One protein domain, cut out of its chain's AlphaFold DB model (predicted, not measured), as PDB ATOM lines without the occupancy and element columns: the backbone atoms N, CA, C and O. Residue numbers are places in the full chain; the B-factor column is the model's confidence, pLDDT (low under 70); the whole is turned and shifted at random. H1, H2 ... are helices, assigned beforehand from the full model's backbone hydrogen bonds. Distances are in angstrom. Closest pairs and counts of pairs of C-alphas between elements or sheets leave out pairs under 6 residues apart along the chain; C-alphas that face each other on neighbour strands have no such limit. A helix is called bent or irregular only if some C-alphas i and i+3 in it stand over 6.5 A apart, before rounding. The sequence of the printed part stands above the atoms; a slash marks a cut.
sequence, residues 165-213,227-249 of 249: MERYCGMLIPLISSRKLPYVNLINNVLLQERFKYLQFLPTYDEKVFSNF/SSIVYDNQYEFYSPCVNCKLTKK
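What this domain is: This is residues 165 to 213 and 227 to 249 of the 249 residues of the protein "Transposase domain-containing protein" of Rhizophagus irregularis (strain DAOM 181602 / DAOM 197198 / MUCL 43194) (UniProt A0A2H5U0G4). One long straight helix, H2, is the spine of an open, angular frame: H1 meets its first half at about a right angle, and the short H3 turns off at its far end. A loose tail with no named element, residues 227 to 249, makes up the rest of the printed part, and its residues 227 to 237 and 239 to 249 stand free. The printed part has 72 residues, with three named helices in the order H1, H2, H3 and no named strand; the class is all helix. The whole is extended, with a radius of gyration of the C-alphas of 18.4 A, and only just elongated, spanning 54 by 36 by 25 A.

How they stand to each other: H2, residues 182 to 201, is the longest helix, and its residues 191 to 196 stand free. H1, residues 165 to 175, touches H2, which meets it with residues 185 to 190 alone; their closest C-alphas, those of Leu 175 and Leu 186, are 5.8 A apart. The lines of H1 and H2 are about perpendicular, at 82 degrees. H3, residues 203 to 210, and H2 touch only at the corner by their link, H2 with residues 199 to 200 alone; their closest C-alphas, those of Gln 200 and Asp 206, are 4.6 A apart. H2 and H3 run opposite ways at a steep tilt of 63 degrees. H1 and H3 are apart. Of the O i to N i+4 pairs, 5 of 7 in H1, 13 of 16 in H2 and 3 of 4 in H3 are within hydrogen-bond range.

Where its parts are: H2 has 20 residues and runs 30.2 A from C-alpha 182 at (40.977, -61.450, 33.024) to C-alpha 201 at (40.789, -44.813, 7.826). H1 has 11 residues, 15.8 A from first to last C-alpha, and begins with C-alpha 165 at (32.200, -44.371, 34.393). H3 has 8 residues, 10.0 A from first to last C-alpha, and ends with C-alpha 210 at (31.927, -49.645, 6.952).

The domain as a whole: The two C-alphas farthest apart, those of Lys 180 and Lys 249, are 56.9 A from each other. Lys 249 is the chain's last residue. Residues 214 to 226 are cut out and not printed, and C-alphas 213 and 227 are 27.6 A apart across the cut. The link from H1 to H2 is short, with 6 residues, and that from H2 to H3 is tight, with 1. The mean pLDDT of the printed part is 70.6; residues 212 to 213 and 227 to 249 are under 70.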
ATOM      1  N   MET A 165      31.373 -43.286  33.860       87.19
ATOM      2  CA  MET A 165      32.200 -44.371  34.393       87.19
ATOM      3  C   MET A 165      31.422 -45.683  34.495       87.19
ATOM      4  O   MET A 165      31.899 -46.706  34.014       87.19
ATOM      5  N   GLU A 166      30.194 -45.667  35.022       86.12
ATOM      6  CA  GLU A 166      29.340 -46.861  35.074       86.12
ATOM      7  C   GLU A 166      29.058 -47.423  33.678       86.12
ATOM      8  O   GLU A 166      29.084 -48.638  33.470       86.12
ATOM      9  N   ARG A 167      28.805 -46.544  32.701       84.31
ATOM     10  CA  ARG A 167      28.610 -46.949  31.307       84.31
ATOM     11  C   ARG A 167      29.867 -47.592  30.741       84.31
ATOM     12  O   ARG A 167      29.764 -48.644  30.117       84.31
ATOM     13  N   TYR A 168      31.026 -46.988  30.982       85.19
ATOM     14  CA  TYR A 168      32.305 -47.512  30.526       85.19
ATOM     15  C   TYR A 168      32.596 -48.886  31.146       85.19
ATOM     16  O   TYR A 168      32.865 -49.841  30.422       85.19
ATOM     17  N   CYS A 169      32.408 -49.047  32.458       88.94
ATOM     18  CA  CYS A 169      32.487 -50.351  33.117       88.94
ATOM     19  C   CYS A 169      31.503 -51.361  32.507       88.94
ATOM     20  O   CYS A 169      31.879 -52.500  32.240       88.94
ATOM     21  N   GLY A 170      30.265 -50.947  32.224       87.88
ATOM     22  CA  GLY A 170      29.264 -51.784  31.562       87.88
ATOM     23  C   GLY A 170      29.653 -52.230  30.147       87.88
ATOM     24  O   GLY A 170      29.226 -53.300  29.721       87.88
ATOM     25  N   MET A 171      30.474 -51.452  29.436       88.69
ATOM     26  CA  MET A 171      31.049 -51.828  28.137       88.69
ATOM     27  C   MET A 171      32.250 -52.766  28.282       88.69
ATOM     28  O   MET A 171      32.422 -53.661  27.460       88.69
ATOM     29  N   LEU A 172      33.072 -52.578  29.320       89.69
ATOM     30  CA  LEU A 172      34.285 -53.367  29.539       89.69
ATOM     31  C   LEU A 172      34.014 -54.749  30.138       89.69
ATOM     32  O   LEU A 172      34.639 -55.719  29.721       89.69
ATOM     33  N   ILE A 173      33.095 -54.863  31.100       90.06
ATOM     34  CA  ILE A 173      32.815 -56.125  31.807       90.06
ATOM     35  C   ILE A 173      32.490 -57.279  30.836       90.06
ATOM     36  O   ILE A 173      33.077 -58.350  30.997       90.06
ATOM     37  N   PRO A 174      31.640 -57.103  29.802       91.75
ATOM     38  CA  PRO A 174      31.354 -58.160  28.829       91.75
ATOM     39  C   PRO A 174      32.562 -58.612  27.998       91.75
ATOM     40  O   PRO A 174      32.542 -59.715  27.458       91.75
ATOM     41  N   LEU A 175      33.610 -57.786  27.884       90.81
ATOM     42  CA  LEU A 175      34.837 -58.150  27.170       90.81
ATOM     43  C   LEU A 175      35.696 -59.135  27.963       90.81
ATOM     44  O   LEU A 175      36.611 -59.726  27.400       90.81
ATOM     45  N   ILE A 176      35.430 -59.326  29.253       91.31
ATOM     46  CA  ILE A 176      36.175 -60.259  30.093       91.31
ATOM     47  C   ILE A 176      35.541 -61.643  29.954       91.31
ATOM     48  O   ILE A 176      34.663 -62.033  30.721       91.31
ATOM     49  N   SER A 177      35.994 -62.406  28.962       88.19
ATOM     50  CA  SER A 177      35.550 -63.788  28.746       88.19
ATOM     51  C   SER A 177      36.416 -64.808  29.494       88.19
ATOM     52  O   SER A 177      35.945 -65.895  29.839       88.19
ATOM     53  N   SER A 178      37.677 -64.468  29.792       90.50
ATOM     54  CA  SER A 178      38.618 -65.352  30.492       90.50
ATOM     55  C   SER A 178      38.561 -65.197  32.011       90.50
ATOM     56  O   SER A 178      38.759 -64.108  32.545       90.50
ATOM     57  N   ARG A 179      38.399 -66.322  32.722       87.94
ATOM     58  CA  ARG A 179      38.474 -66.377  34.195       87.94
ATOM     59  C   ARG A 179      39.894 -66.566  34.742       87.94
ATOM     60  O   ARG A 179      40.118 -66.299  35.913       87.94
ATOM     61  N   LYS A 180      40.841 -67.045  33.921       92.00
ATOM     62  CA  LYS A 180      42.231 -67.318  34.351       92.00
ATOM     63  C   LYS A 180      43.111 -66.069  34.305       92.00
ATOM     64  O   LYS A 180      43.872 -65.827  35.229       92.00
ATOM     65  N   LEU A 181      43.008 -65.292  33.224       93.00
ATOM     66  CA  LEU A 181      43.798 -64.076  32.993       93.00
ATOM     67  C   LEU A 181      42.878 -62.938  32.518       93.00
ATOM     68  O   LEU A 181      42.922 -62.560  31.343       93.00
ATOM     69  N   PRO A 182      42.013 -62.411  33.402       92.06
ATOM     70  CA  PRO A 182      40.977 -61.450  33.024       92.06
ATOM     71  C   PRO A 182      41.557 -60.146  32.464       92.06
ATOM     72  O   PRO A 182      41.071 -59.646  31.455       92.06
ATOM     73  N   TYR A 183      42.639 -59.630  33.055       92.69
ATOM     74  CA  TYR A 183      43.248 -58.364  32.632       92.69
ATOM     75  C   TYR A 183      43.897 -58.448  31.247       92.69
ATOM     76  O   TYR A 183      43.680 -57.577  30.412       92.69
ATOM     77  N   VAL A 184      44.646 -59.522  30.969       93.75
ATOM     78  CA  VAL A 184      45.272 -59.737  29.651       93.75
ATOM     79  C   VAL A 184      44.200 -59.890  28.571       93.75
ATOM     80  O   VAL A 184      44.303 -59.308  27.495       93.75
ATOM     81  N   ASN A 185      43.143 -60.645  28.871       94.19
ATOM     82  CA  ASN A 185      42.019 -60.828  27.963       94.19
ATOM     83  C   ASN A 185      41.287 -59.509  27.677       94.19
ATOM     84  O   ASN A 185      41.033 -59.208  26.512       94.19
ATOM     85  N   LEU A 186      41.025 -58.710  28.714       93.25
ATOM     86  CA  LEU A 186      40.430 -57.385  28.572       93.25
ATOM     87  C   LEU A 186      41.276 -56.487  27.667       93.25
ATOM     88  O   LEU A 186      40.754 -55.944  26.697       93.25
ATOM     89  N   ILE A 187      42.580 -56.372  27.945       94.00
ATOM     90  CA  ILE A 187      43.502 -55.536  27.163       94.00
ATOM     91  C   ILE A 187      43.514 -55.977  25.698       94.00
ATOM     92  O   ILE A 187      43.392 -55.136  24.811       94.00
ATOM     93  N   ASN A 188      43.600 -57.281  25.429       94.69
ATOM     94  CA  ASN A 188      43.601 -57.801  24.062       94.69
ATOM     95  C   ASN A 188      42.292 -57.495  23.322       94.69
ATOM     96  O   ASN A 188      42.330 -57.123  22.151       94.69
ATOM     97  N   ASN A 189      41.146 -57.613  23.996       93.38
ATOM     98  CA  ASN A 189      39.845 -57.315  23.401       93.38
ATOM     99  C   ASN A 189      39.662 -55.817  23.133       93.38
ATOM    100  O   ASN A 189      39.197 -55.452  22.055       93.38
ATOM    101  N   VAL A 190      40.085 -54.951  24.058       92.12
ATOM    102  CA  VAL A 190      40.102 -53.495  23.841       92.12
ATOM    103  C   VAL A 190      41.031 -53.145  22.676       92.12
ATOM    104  O   VAL A 190      40.632 -52.427  21.764       92.12
ATOM    105  N   LEU A 191      42.241 -53.711  22.638       94.06
ATOM    106  CA  LEU A 191      43.203 -53.483  21.559       94.06
ATOM    107  C   LEU A 191      42.660 -53.932  20.196       94.06
ATOM    108  O   LEU A 191      42.861 -53.244  19.197       94.06
ATOM    109  N   LEU A 192      41.968 -55.071  20.142       92.81
ATOM    110  CA  LEU A 192      41.322 -55.559  18.926       92.81
ATOM    111  C   LEU A 192      40.206 -54.612  18.463       92.81
ATOM    112  O   LEU A 192      40.139 -54.305  17.276       92.81
ATOM    113  N   GLN A 193      39.371 -54.120  19.385       88.25
ATOM    114  CA  GLN A 193      38.332 -53.133  19.073       88.25
ATOM    115  C   GLN A 193      38.925 -51.826  18.540       88.25
ATOM    116  O   GLN A 193      38.449 -51.319  17.527       88.25
ATOM    117  N   GLU A 194      39.980 -51.299  19.166       88.56
ATOM    118  CA  GLU A 194      40.651 -50.086  18.685       88.56
ATOM    119  C   GLU A 194      41.279 -50.299  17.303       88.56
ATOM    120  O   GLU A 194      41.067 -49.499  16.395       88.56
ATOM    121  N   ARG A 195      41.973 -51.424  17.084       89.25
ATOM    122  CA  ARG A 195      42.516 -51.782  15.762       89.25
ATOM    123  C   ARG A 195      41.430 -51.888  14.697       89.25
ATOM    124  O   ARG A 195      41.645 -51.433  13.579       89.25
ATOM    125  N   PHE A 196      40.273 -52.449  15.041       88.00
ATOM    126  CA  PHE A 196      39.136 -52.522  14.130       88.00
ATOM    127  C   PHE A 196      38.628 -51.126  13.746       88.00
ATOM    128  O   PHE A 196      38.385 -50.885  12.568       88.00
ATOM    129  N   LYS A 197      38.548 -50.181  14.696       84.06
ATOM    130  CA  LYS A 197      38.187 -48.782  14.397       84.06
ATOM    131  C   LYS A 197      39.163 -48.139  13.416       84.06
ATOM    132  O   LYS A 197      38.723 -47.431  12.521       84.06
ATOM    133  N   TYR A 198      40.467 -48.404  13.526       85.81
ATOM    134  CA  TYR A 198      41.449 -47.831  12.598       85.81
ATOM    135  C   TYR A 198      41.270 -48.284  11.140       85.81
ATOM    136  O   TYR A 198      41.686 -47.564  10.233       85.81
ATOM    137  N   LEU A 199      40.618 -49.426  10.889       85.31
ATOM    138  CA  LEU A 199      40.359 -49.904   9.526       85.31
ATOM    139  C   LEU A 199      39.475 -48.947   8.716       85.31
ATOM    140  O   LEU A 199      39.600 -48.920   7.496       85.31
ATOM    141  N   GLN A 200      38.646 -48.125   9.370       81.38
ATOM    142  CA  GLN A 200      37.816 -47.116   8.697       81.38
ATOM    143  C   GLN A 200      38.646 -46.010   8.019       81.38
ATOM    144  O   GLN A 200      38.169 -45.338   7.114       81.38
ATOM    145  N   PHE A 201      39.898 -45.802   8.442       82.75
ATOM    146  CA  PHE A 201      40.789 -44.813   7.826       82.75
ATOM    147  C   PHE A 201      41.529 -45.366   6.602       82.75
ATOM    148  O   PHE A 201      42.219 -44.619   5.911       82.75
ATOM    149  N   LEU A 202      41.405 -46.668   6.327       85.56
ATOM    150  CA  LEU A 202      41.982 -47.308   5.152       85.56
ATOM    151  C   LEU A 202      40.904 -47.405   4.059       85.56
ATOM    152  O   LEU A 202      39.964 -48.188   4.224       85.56
ATOM    153  N   PRO A 203      41.041 -46.696   2.920       81.75
ATOM    154  CA  PRO A 203      39.983 -46.597   1.905       81.75
ATOM    155  C   PRO A 203      39.469 -47.955   1.411       81.75
ATOM    156  O   PRO A 203      38.269 -48.169   1.266       81.75
ATOM    157  N   THR A 204      40.378 -48.919   1.235       83.75
ATOM    158  CA  THR A 204      40.058 -50.278   0.773       83.75
ATOM    159  C   THR A 204      39.115 -51.033   1.713       83.75
ATOM    160  O   THR A 204      38.346 -51.882   1.258       83.75
ATOM    161  N   TYR A 205      39.196 -50.769   3.019       78.50
ATOM    162  CA  TYR A 205      38.392 -51.439   4.039       78.50
ATOM    163  C   TYR A 205      37.169 -50.613   4.441       78.50
ATOM    164  O   TYR A 205      36.126 -51.208   4.713       78.50
ATOM    165  N   ASP A 206      37.255 -49.280   4.409       78.94
ATOM    166  CA  ASP A 206      36.121 -48.378   4.648       78.94
ATOM    167  C   ASP A 206      34.941 -48.699   3.719       78.94
ATOM    168  O   ASP A 206      33.829 -48.974   4.174       78.94
ATOM    169  N   GLU A 207      35.201 -48.796   2.413       77.38
ATOM    170  CA  GLU A 207      34.161 -49.087   1.421       77.38
ATOM    171  C   GLU A 207      33.567 -50.494   1.557       77.38
ATOM    172  O   GLU A 207      32.381 -50.692   1.298       77.38
ATOM    173  N   LYS A 208      34.364 -51.485   1.974       80.50
ATOM    174  CA  LYS A 208      33.927 -52.891   2.040       80.50
ATOM    175  C   LYS A 208      33.233 -53.256   3.347       80.50
ATOM    176  O   LYS A 208      32.347 -54.104   3.344       80.50
ATOM    177  N   VAL A 209      33.676 -52.676   4.459       79.19
ATOM    178  CA  VAL A 209      33.247 -53.066   5.807       79.19
ATOM    179  C   VAL A 209      32.314 -52.025   6.412       79.19
ATOM    180  O   VAL A 209      31.329 -52.404   7.036       79.19
ATOM    181  N   PHE A 210      32.584 -50.731   6.215       76.69
ATOM    182  CA  PHE A 210      31.927 -49.645   6.952       76.69
ATOM    183  C   PHE A 210      30.868 -48.882   6.144       76.69
ATOM    184  O   PHE A 210      30.021 -48.219   6.737       76.69
ATOM    185  N   SER A 211      30.837 -49.024   4.816       71.38
ATOM    186  CA  SER A 211      29.830 -48.406   3.933       71.38
ATOM    187  C   SER A 211      28.378 -48.696   4.342       71.38
ATOM    188  O   SER A 211      27.538 -47.802   4.284       71.38
ATOM    189  N   ASN A 212      28.096 -49.905   4.842       67.44
ATOM    190  CA  ASN A 212      26.773 -50.307   5.338       67.44
ATOM    191  C   ASN A 212      26.412 -49.709   6.711       67.44
ATOM    192  O   ASN A 212      25.243 -49.717   7.092       67.44
ATOM    193  N   PHE A 213      27.403 -49.221   7.463       64.81
ATOM    194  CA  PHE A 213      27.242 -48.682   8.818       64.81
ATOM    195  C   PHE A 213      27.286 -47.150   8.869       64.81
ATOM    196  O   PHE A 213      27.017 -46.580   9.926       64.81
ATOM    197  N   SER A 227      12.741 -29.236  21.219       36.44
ATOM    198  CA  SER A 227      12.989 -29.551  22.621       36.44
ATOM    199  C   SER A 227      13.243 -28.212  23.336       36.44
ATOM    200  O   SER A 227      13.708 -27.255  22.714       36.44
ATOM    201  N   SER A 228      12.828 -28.075  24.597       36.72
ATOM    202  CA  SER A 228      13.172 -26.887  25.392       36.72
ATOM    203  C   SER A 228      14.671 -26.598  25.235       36.72
ATOM    204  O   SER A 228      15.446 -27.544  25.184       36.72
ATOM    205  N   ILE A 229      15.092 -25.328  25.202       38.59
ATOM    206  CA  ILE A 229      16.514 -24.913  25.121       38.59
ATOM    207  C   ILE A 229      17.383 -25.634  26.184       38.59
ATOM    208  O   ILE A 229      18.585 -25.803  26.017       38.59
ATOM    209  N   VAL A 230      16.756 -26.141  27.252       38.59
ATOM    210  CA  VAL A 230      17.355 -26.976  28.308       38.59
ATOM    211  C   VAL A 230      17.812 -28.373  27.824       38.59
ATOM    212  O   VAL A 230      18.689 -28.974  28.441       38.59
ATOM    213  N   TYR A 231      17.240 -28.895  26.738       38.44
ATOM    214  CA  TYR A 231      17.451 -30.242  26.181       38.44
ATOM    215  C   TYR A 231      18.035 -30.249  24.760       38.44
ATOM    216  O   TYR A 231      18.288 -31.331  24.231       38.44
ATOM    217  N   ASP A 232      18.278 -29.078  24.161       35.88
ATOM    218  CA  ASP A 232      18.857 -28.958  22.810       35.88
ATOM    219  C   ASP A 232      20.273 -29.556  22.741       35.88
ATOM    220  O   ASP A 232      20.685 -30.109  21.725       35.88
ATOM    221  N   ASN A 233      20.965 -29.578  23.883       43.16
ATOM    222  CA  ASN A 233      22.082 -30.479  24.111       43.16
ATOM    223  C   ASN A 233      21.503 -31.834  24.497       43.16
ATOM    224  O   ASN A 233      21.324 -32.148  25.683       43.16
ATOM    225  N   GLN A 234      21.169 -32.607  23.467       40.69
ATOM    226  CA  GLN A 234      20.771 -33.995  23.579       40.69
ATOM    227  C   GLN A 234      21.679 -34.720  24.584       40.69
ATOM    228  O   GLN A 234      22.833 -34.359  24.820       40.69
ATOM    229  N   TYR A 235      21.180 -35.827  25.123       40.75
ATOM    230  CA  TYR A 235      21.975 -36.915  25.703       40.75
ATOM    231  C   TYR A 235      22.987 -37.519  24.687       40.75
ATOM    232  O   TYR A 235      23.279 -38.716  24.722       40.75
ATOM    233  N   GLU A 236      23.504 -36.707  23.764       38.44
ATOM    234  CA  GLU A 236      24.665 -36.952  22.946       38.44
ATOM    235  C   GLU A 236      25.783 -37.411  23.866       38.44
ATOM    236  O   GLU A 236      26.137 -36.775  24.859       38.44
ATOM    237  N   PHE A 237      26.219 -38.628  23.562       34.12
ATOM    238  CA  PHE A 237      27.502 -39.209  23.888       34.12
ATOM    239  C   PHE A 237      28.385 -38.313  24.755       34.12
ATOM    240  O   PHE A 237      28.895 -37.299  24.290       34.12
ATOM    241  N   TYR A 238      28.600 -38.761  25.996       40.84
ATOM    242  CA  TYR A 238      29.652 -38.309  26.906       40.84
ATOM    243  C   TYR A 238      31.030 -38.538  26.275       40.84
ATOM    244  O   TYR A 238      31.801 -39.398  26.695       40.84
ATOM    245  N   SER A 239      31.306 -37.806  25.209       30.38
ATOM    246  CA  SER A 239      32.640 -37.526  24.751       30.38
ATOM    247  C   SER A 239      33.215 -36.516  25.747       30.38
ATOM    248  O   SER A 239      32.525 -35.549  26.083       30.38
ATOM    249  N   PRO A 240      34.451 -36.692  26.228       31.64
ATOM    250  CA  PRO A 240      35.105 -35.757  27.150       31.64
ATOM    251  C   PRO A 240      35.363 -34.357  26.545       31.64
ATOM    252  O   PRO A 240      36.034 -33.538  27.161       31.64
ATOM    253  N   CYS A 241      34.840 -34.064  25.351       28.14
ATOM    254  CA  CYS A 241      35.176 -32.898  24.539       28.14
ATOM    255  C   CYS A 241      34.051 -31.853  24.434       28.14
ATOM    256  O   CYS A 241      33.992 -31.130  23.441       28.14
ATOM    257  N   VAL A 242      33.155 -31.743  25.419       39.00
ATOM    258  CA  VAL A 242      32.296 -30.550  25.514       39.00
ATOM    259  C   VAL A 242      33.008 -29.537  26.403       39.00
ATOM    260  O   VAL A 242      33.171 -29.755  27.599       39.00
ATOM    261  N   ASN A 243      33.470 -28.440  25.800       33.12
ATOM    262  CA  ASN A 243      34.129 -27.339  26.499       33.12
ATOM    263  C   ASN A 243      33.158 -26.675  27.489       33.12
ATOM    264  O   ASN A 243      32.437 -25.741  27.138       33.12
ATOM    265  N   CYS A 244      33.155 -27.127  28.740       38.62
ATOM    266  CA  CYS A 244      32.514 -26.420  29.839       38.62
ATOM    267  C   CYS A 244      33.399 -25.228  30.227       38.62
ATOM    268  O   CYS A 244      34.482 -25.402  30.778       38.62
ATOM    269  N   LYS A 245      32.958 -24.004  29.919       37.06
ATOM    270  CA  LYS A 245      33.617 -22.775  30.382       37.06
ATOM    271  C   LYS A 245      32.826 -22.162  31.532       37.06
ATOM    272  O   LYS A 245      31.727 -21.647  31.321       37.06
ATOM    273  N   LEU A 246      33.425 -22.152  32.722       33.56
ATOM    274  CA  LEU A 246      33.081 -21.187  33.767       33.56
ATOM    275  C   LEU A 246      33.398 -19.795  33.212       33.56
ATOM    276  O   LEU A 246      34.523 -19.522  32.793       33.56
ATOM    277  N   THR A 247      32.388 -18.936  33.119       38.97
ATOM    278  CA  THR A 247      32.548 -17.574  32.596       38.97
ATOM    279  C   THR A 247      32.390 -16.591  33.743       38.97
ATOM    280  O   THR A 247      31.324 -16.506  34.342       38.97
ATOM    281  N   LYS A 248      33.462 -15.853  34.045       36.22
ATOM    282  CA  LYS A 248      33.391 -14.600  34.804       36.22
ATOM    283  C   LYS A 248      32.831 -13.521  33.873       36.22
ATOM    284  O   LYS A 248      33.231 -13.480  32.708       36.22
ATOM    285  N   LYS A 249      31.905 -12.699  34.368       35.53
ATOM    286  CA  LYS A 249      31.647 -11.387  33.759       35.53
ATOM    287  C   LYS A 249      32.864 -10.493  33.954       35.53
ATOM    288  O   LYS A 249      33.510 -10.625  35.020       35.53
TER     289      LYS A 249